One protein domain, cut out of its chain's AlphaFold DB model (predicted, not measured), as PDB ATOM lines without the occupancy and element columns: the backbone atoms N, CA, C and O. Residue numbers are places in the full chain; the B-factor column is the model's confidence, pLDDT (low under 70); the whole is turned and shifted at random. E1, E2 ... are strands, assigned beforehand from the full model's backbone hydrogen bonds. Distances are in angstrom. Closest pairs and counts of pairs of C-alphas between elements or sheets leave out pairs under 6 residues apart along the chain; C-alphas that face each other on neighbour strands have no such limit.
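AT A GLANCE: This is residues 123 to 177 of the 177 residues of an uncharacterized protein of Acidobacteria bacterium 13_1_20CM_4_57_11 (UniProt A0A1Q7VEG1). This is one long, narrow, twisted ribbon of three antiparallel strands, with E2 in the middle and E1 and E3 along its two sides. E1 and E2 make a long hairpin, and E3, shorter, folds back along E2 after a long loop. The printed part has 55 residues with no named helix; its strands E1, E2, E3 form an all-strand meander, each the antiparallel neighbour of the one before. It is an extended rod, 51 by 16 by 14 A, with a radius of gyration of the C-alphas of 15.8 A.

HOW THE PARTS SIT: Start at the inner strand E2, residues 142 to 155. Beside it find edge strand E1, residues 124 to 139, at 164 degrees, with N 129 and O 150 2.8 A apart, within hydrogen-bond range. E1 bends by 74 degrees at residue 136. The other edge strand, E3, residues 167 to 175, forms a hairpin with E2 at 152 degrees; look at N 147 and O 171, 2.9 A apart.

IN THESE COORDINATES: Find C-alpha 124 at (-48.471, 43.599, 4.561); from there E1 spans 38.8 A. E2 spans 40.3 A, and E3 24.9 A, ending at C-alpha 175, (-32.358, 37.093, 33.737).

THE WHOLE: The C-alphas farthest apart, of His 141 and Gly 158, are 50.8 A apart. The printed part has no cut. The link E1 to E2 is tight; E2 to E3 is long. Confidence is under 70 at residues 139, 142 and 162 to 177.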
ATOM      1  N   GLU A 123     -51.314  42.411   0.792       81.50
ATOM      2  CA  GLU A 123     -50.199  41.895   1.577       81.50
ATOM      3  C   GLU A 123     -49.608  43.002   2.458       81.50
ATOM      4  O   GLU A 123     -49.530  44.153   2.038       81.50
ATOM      5  N   VAL A 124     -49.205  42.677   3.685       81.56
ATOM      6  CA  VAL A 124     -48.471  43.599   4.561       81.56
ATOM      7  C   VAL A 124     -47.302  42.834   5.154       81.56
ATOM      8  O   VAL A 124     -47.499  41.892   5.926       81.56
ATOM      9  N   THR A 125     -46.086  43.244   4.814       84.44
ATOM     10  CA  THR A 125     -44.867  42.675   5.389       84.44
ATOM     11  C   THR A 125     -44.600  43.341   6.731       84.44
ATOM     12  O   THR A 125     -44.557  44.567   6.833       84.44
ATOM     13  N   VAL A 126     -44.436  42.534   7.782       83.38
ATOM     14  CA  VAL A 126     -44.153  43.023   9.137       83.38
ATOM     15  C   VAL A 126     -42.763  42.572   9.556       83.38
ATOM     16  O   VAL A 126     -42.535  41.386   9.794       83.38
ATOM     17  N   THR A 127     -41.846  43.522   9.702       83.50
ATOM     18  CA  THR A 127     -40.478  43.271  10.167       83.50
ATOM     19  C   THR A 127     -40.362  43.706  11.618       83.50
ATOM     20  O   THR A 127     -40.673  44.846  11.953       83.50
ATOM     21  N   THR A 128     -39.943  42.798  12.502       81.56
ATOM     22  CA  THR A 128     -39.722  43.095  13.925       81.56
ATOM     23  C   THR A 128     -38.268  42.833  14.283       81.56
ATOM     24  O   THR A 128     -37.847  41.681  14.353       81.56
ATOM     25  N   ASP A 129     -37.531  43.896  14.581       81.56
ATOM     26  CA  ASP A 129     -36.153  43.839  15.056       81.56
ATOM     27  C   ASP A 129     -36.106  44.039  16.570       81.56
ATOM     28  O   ASP A 129     -36.890  44.798  17.139       81.56
ATOM     29  N   SER A 130     -35.169  43.383  17.254       81.44
ATOM     30  CA  SER A 130     -34.945  43.601  18.686       81.44
ATOM     31  C   SER A 130     -33.461  43.639  19.021       81.44
ATOM     32  O   SER A 130     -32.718  42.739  18.639       81.44
ATOM     33  N   ILE A 131     -33.043  44.665  19.758       85.50
ATOM     34  CA  ILE A 131     -31.653  44.943  20.116       85.50
ATOM     35  C   ILE A 131     -31.555  45.050  21.642       85.50
ATOM     36  O   ILE A 131     -32.244  45.868  22.259       85.50
ATOM     37  N   ASP A 132     -30.703  44.234  22.269       84.69
ATOM     38  CA  ASP A 132     -30.291  44.450  23.662       84.69
ATOM     39  C   ASP A 132     -29.374  45.677  23.706       84.69
ATOM     40  O   ASP A 132     -28.333  45.717  23.058       84.69
ATOM     41  N   THR A 133     -29.781  46.700  24.453       86.94
ATOM     42  CA  THR A 133     -29.044  47.969  24.565       86.94
ATOM     43  C   THR A 133     -27.793  47.856  25.440       86.94
ATOM     44  O   THR A 133     -27.046  48.820  25.563       86.94
ATOM     45  N   GLY A 134     -27.581  46.715  26.103       85.62
ATOM     46  CA  GLY A 134     -26.476  46.510  27.039       85.62
ATOM     47  C   GLY A 134     -26.710  47.139  28.415       85.62
ATOM     48  O   GLY A 134     -26.041  46.757  29.375       85.62
ATOM     49  N   GLU A 135     -27.694  48.034  28.565       85.00
ATOM     50  CA  GLU A 135     -28.057  48.594  29.866       85.00
ATOM     51  C   GLU A 135     -28.613  47.508  30.796       85.00
ATOM     52  O   GLU A 135     -29.568  46.789  30.469       85.00
ATOM     53  N   ARG A 136     -28.040  47.437  32.003       85.69
ATOM     54  CA  ARG A 136     -28.448  46.520  33.067       85.69
ATOM     55  C   ARG A 136     -28.923  47.294  34.293       85.69
ATOM     56  O   ARG A 136     -28.341  48.312  34.654       85.69
ATOM     57  N   ARG A 137     -29.972  46.809  34.958       82.94
ATOM     58  CA  ARG A 137     -30.436  47.341  36.251       82.94
ATOM     59  C   ARG A 137     -30.708  46.205  37.222       82.94
ATOM     60  O   ARG A 137     -31.371  45.239  36.853       82.94
ATOM     61  N   GLN A 138     -30.230  46.342  38.456       80.31
ATOM     62  CA  GLN A 138     -30.577  45.412  39.527       80.31
ATOM     63  C   GLN A 138     -32.036  45.605  39.941       80.31
ATOM     64  O   GLN A 138     -32.515  46.734  40.079       80.31
ATOM     65  N   PHE A 139     -32.750  44.497  40.114       67.94
ATOM     66  CA  PHE A 139     -34.129  44.476  40.573       67.94
ATOM     67  C   PHE A 139     -34.323  43.301  41.532       67.94
ATOM     68  O   PHE A 139     -34.501  42.157  41.110       67.94
ATOM     69  N   ALA A 140     -34.272  43.595  42.835       77.31
ATOM     70  CA  ALA A 140     -34.161  42.586  43.887       77.31
ATOM     71  C   ALA A 140     -32.979  41.630  43.616       77.31
ATOM     72  O   ALA A 140     -31.843  42.087  43.564       77.31
ATOM     73  N   HIS A 141     -33.242  40.335  43.411       76.81
ATOM     74  CA  HIS A 141     -32.221  39.316  43.130       76.81
ATOM     75  C   HIS A 141     -31.955  39.095  41.627       76.81
ATOM     76  O   HIS A 141     -31.226  38.175  41.267       76.81
ATOM     77  N   TYR A 142     -32.547  39.906  40.742       67.88
ATOM     78  CA  TYR A 142     -32.465  39.723  39.290       67.88
ATOM     79  C   TYR A 142     -31.777  40.889  38.590       67.88
ATOM     80  O   TYR A 142     -31.967  42.054  38.941       67.88
ATOM     81  N   THR A 143     -31.072  40.579  37.500       75.62
ATOM     82  CA  THR A 143     -30.529  41.601  36.601       75.62
ATOM     83  C   THR A 143     -31.480  41.803  35.422       75.62
ATOM     84  O   THR A 143     -31.682  40.908  34.598       75.62
ATOM     85  N   ALA A 144     -32.077  42.990  35.329       75.62
ATOM     86  CA  ALA A 144     -32.897  43.395  34.195       75.62
ATOM     87  C   ALA A 144     -32.014  43.914  33.050       75.62
ATOM     88  O   ALA A 144     -31.139  44.743  33.294       75.62
ATOM     89  N   ARG A 145     -32.276  43.486  31.812       83.88
ATOM     90  CA  ARG A 145     -31.696  44.037  30.573       83.88
ATOM     91  C   ARG A 145     -32.715  44.898  29.837       83.88
ATOM     92  O   ARG A 145     -33.904  44.552  29.794       83.88
ATOM     93  N   ARG A 146     -32.265  46.007  29.251       80.38
ATOM     94  CA  ARG A 146     -33.103  46.862  28.402       80.38
ATOM     95  C   ARG A 146     -32.979  46.429  26.946       80.38
ATOM     96  O   ARG A 146     -31.899  46.458  26.369       80.38
ATOM     97  N   VAL A 147     -34.114  46.091  26.348       81.94
ATOM     98  CA  VAL A 147     -34.234  45.730  24.934       81.94
ATOM     99  C   VAL A 147     -35.056  46.798  24.220       81.94
ATOM    100  O   VAL A 147     -36.138  47.165  24.684       81.94
ATOM    101  N   LYS A 148     -34.542  47.283  23.091       77.00
ATOM    102  CA  LYS A 148     -35.261  48.125  22.138       77.00
ATOM    103  C   LYS A 148     -35.804  47.217  21.038       77.00
ATOM    104  O   LYS A 148     -35.014  46.530  20.401       77.00
ATOM    105  N   ALA A 149     -37.114  47.184  20.828       78.06
ATOM    106  CA  ALA A 149     -37.704  46.497  19.683       78.06
ATOM    107  C   ALA A 149     -38.310  47.511  18.711       78.06
ATOM    108  O   ALA A 149     -38.984  48.436  19.159       78.06
ATOM    109  N   THR A 150     -38.055  47.322  17.421       76.62
ATOM    110  CA  THR A 150     -38.522  48.163  16.320       76.62
ATOM    111  C   THR A 150     -39.410  47.325  15.410       76.62
ATOM    112  O   THR A 150     -38.958  46.310  14.886       76.62
ATOM    113  N   THR A 151     -40.655  47.752  15.200       77.31
ATOM    114  CA  THR A 151     -41.567  47.118  14.234       77.31
ATOM    115  C   THR A 151     -41.775  48.033  13.030       77.31
ATOM    116  O   THR A 151     -42.050  49.226  13.194       77.31
ATOM    117  N   ARG A 152     -41.647  47.478  11.823       79.94
ATOM    118  CA  ARG A 152     -41.881  48.146  10.537       79.94
ATOM    119  C   ARG A 152     -42.976  47.414   9.774       79.94
ATOM    120  O   ARG A 152     -42.942  46.187   9.686       79.94
ATOM    121  N   PHE A 153     -43.921  48.175   9.231       82.00
ATOM    122  CA  PHE A 153     -44.983  47.667   8.367       82.00
ATOM    123  C   PHE A 153     -44.755  48.183   6.950       82.00
ATOM    124  O   PHE A 153     -44.742  49.394   6.726       82.00
ATOM    125  N   GLU A 154     -44.590  47.267   6.006       83.81
ATOM    126  CA  GLU A 154     -44.452  47.547   4.582       83.81
ATOM    127  C   GLU A 154     -45.740  47.092   3.878       83.81
ATOM    128  O   GLU A 154     -45.928  45.896   3.635       83.81
ATOM    129  N   PRO A 155     -46.682  48.020   3.625       80.81
ATOM    130  CA  PRO A 155     -47.945  47.699   2.976       80.81
ATOM    131  C   PRO A 155     -47.749  47.439   1.477       80.81
ATOM    132  O   PRO A 155     -47.128  48.230   0.766       80.81
ATOM    133  N   GLY A 156     -48.328  46.350   0.984       77.81
ATOM    134  CA  GLY A 156     -48.465  46.039  -0.434       77.81
ATOM    135  C   GLY A 156     -49.599  46.823  -1.104       77.81
ATOM    136  O   GLY A 156     -50.383  47.529  -0.464       77.81
ATOM    137  N   LEU A 157     -49.699  46.693  -2.431       75.69
ATOM    138  CA  LEU A 157     -50.723  47.363  -3.241       75.69
ATOM    139  C   LEU A 157     -52.139  47.040  -2.738       75.69
ATOM    140  O   LEU A 157     -52.561  45.886  -2.727       75.69
ATOM    141  N   GLY A 158     -52.877  48.084  -2.350       73.12
ATOM    142  CA  GLY A 158     -54.256  47.983  -1.861       73.12
ATOM    143  C   GLY A 158     -54.406  47.854  -0.341       73.12
ATOM    144  O   GLY A 158     -55.533  47.715   0.132       73.12
ATOM    145  N   ALA A 159     -53.317  47.897   0.436       78.94
ATOM    146  CA  ALA A 159     -53.394  47.850   1.894       78.94
ATOM    147  C   ALA A 159     -53.751  49.227   2.469       78.94
ATOM    148  O   ALA A 159     -53.189  50.248   2.083       78.94
ATOM    149  N   SER A 160     -54.680  49.249   3.426       75.88
ATOM    150  CA  SER A 160     -55.069  50.452   4.176       75.88
ATOM    151  C   SER A 160     -54.222  50.676   5.435       75.88
ATOM    152  O   SER A 160     -54.445  51.636   6.172       75.88
ATOM    153  N   THR A 161     -53.257  49.790   5.703       70.69
ATOM    154  CA  THR A 161     -52.342  49.910   6.838       70.69
ATOM    155  C   THR A 161     -51.349  51.042   6.568       70.69
ATOM    156  O   THR A 161     -50.655  50.999   5.551       70.69
ATOM    157  N   PRO A 162     -51.250  52.054   7.445       67.94
ATOM    158  CA  PRO A 162     -50.250  53.096   7.278       67.94
ATOM    159  C   PRO A 162     -48.852  52.483   7.399       67.94
ATOM    160  O   PRO A 162     -48.598  51.685   8.303       67.94
ATOM    161  N   ALA A 163     -47.935  52.871   6.510       61.53
ATOM    162  CA  ALA A 163     -46.521  52.561   6.686       61.53
ATOM    163  C   ALA A 163     -46.057  53.191   8.007       61.53
ATOM    164  O   ALA A 163     -46.147  54.410   8.179       61.53
ATOM    165  N   SER A 164     -45.619  52.378   8.972       58.22
ATOM    166  CA  SER A 164     -45.123  52.926  10.234       58.22
ATOM    167  C   SER A 164     -43.677  53.391  10.071       58.22
ATOM    168  O   SER A 164     -42.812  52.671   9.569       58.22
ATOM    169  N   VAL A 165     -43.400  54.603  10.548       56.06
ATOM    170  CA  VAL A 165     -42.036  55.045  10.836       56.06
ATOM    171  C   VAL A 165     -41.682  54.470  12.205       56.06
ATOM    172  O   VAL A 165     -42.115  55.011  13.213       56.06
ATOM    173  N   GLU A 166     -40.979  53.335  12.218       54.50
ATOM    174  CA  GLU A 166     -40.295  52.736  13.380       54.50
ATOM    175  C   GLU A 166     -41.044  52.874  14.727       54.50
ATOM    176  O   GLU A 166     -40.834  53.808  15.502       54.50
ATOM    177  N   GLU A 167     -41.885  51.890  15.061       53.19
ATOM    178  CA  GLU A 167     -42.470  51.830  16.403       53.19
ATOM    179  C   GLU A 167     -41.448  51.243  17.386       53.19
ATOM    180  O   GLU A 167     -41.138  50.050  17.347       53.19
ATOM    181  N   ILE A 168     -40.911  52.094  18.265       56.28
ATOM    182  CA  ILE A 168     -39.917  51.713  19.273       56.28
ATOM    183  C   ILE A 168     -40.625  51.308  20.566       56.28
ATOM    184  O   ILE A 168     -41.098  52.159  21.322       56.28
ATOM    185  N   SER A 169     -40.609  50.016  20.893       55.12
ATOM    186  CA  SER A 169     -41.043  49.528  22.205       55.12
ATOM    187  C   SER A 169     -39.842  49.224  23.106       55.12
ATOM    188  O   SER A 169     -38.942  48.456  22.760       55.12
ATOM    189  N   ASN A 170     -39.814  49.834  24.295       57.66
ATOM    190  CA  ASN A 170     -38.815  49.533  25.322       57.66
ATOM    191  C   ASN A 170     -39.304  48.356  26.178       57.66
ATOM    192  O   ASN A 170     -40.276  48.491  26.925       57.66
ATOM    193  N   ARG A 171     -38.616  47.211  26.122       57.03
ATOM    194  CA  ARG A 171     -38.901  46.039  26.966       57.03
ATOM    195  C   ARG A 171     -37.804  45.845  28.009       57.03
ATOM    196  O   ARG A 171     -36.618  45.942  27.707       57.03
ATOM    197  N   ARG A 172     -38.197  45.537  29.247       59.03
ATOM    198  CA  ARG A 172     -37.279  45.073  30.299       59.03
ATOM    199  C   ARG A 172     -37.448  43.571  30.472       59.03
ATOM    200  O   ARG A 172     -38.539  43.119  30.802       59.03
ATOM    201  N   ASN A 173     -36.374  42.825  30.241       57.59
ATOM    202  CA  ASN A 173     -36.328  41.379  30.447       57.59
ATOM    203  C   ASN A 173     -35.476  41.082  31.681       57.59
ATOM    204  O   ASN A 173     -34.437  41.710  31.856       57.59
ATOM    205  N   PHE A 174     -35.882  40.127  32.510       55.66
ATOM    206  CA  PHE A 174     -35.140  39.732  33.708       55.66
ATOM    207  C   PHE A 174     -34.421  38.406  33.445       55.66
ATOM    208  O   PHE A 174     -35.048  37.464  32.966       55.66
ATOM    209  N   ALA A 175     -33.118  38.343  33.722       46.19
ATOM    210  CA  ALA A 175     -32.358  37.093  33.737       46.19
ATOM    211  C   ALA A 175     -32.270  36.561  35.178       46.19
ATOM    212  O   ALA A 175     -32.068  37.353  36.104       46.19
ATOM    213  N   GLN A 176     -32.442  35.246  35.356       51.25
ATOM    214  CA  GLN A 176     -32.183  34.563  36.626       51.25
ATOM    215  C   GLN A 176     -30.752  34.013  36.644       51.25
ATOM    216  O   GLN A 176     -30.297  33.499  35.621       51.25
ATOM    217  N   ASN A 177     -30.084  34.161  37.791       38.44
ATOM    218  CA  ASN A 177     -28.897  33.387  38.169       38.44
ATOM    219  C   ASN A 177     -29.331  32.057  38.778       38.44
ATOM    220  O   ASN A 177     -30.367  32.076  39.484       38.44
TER     221      ASN A 177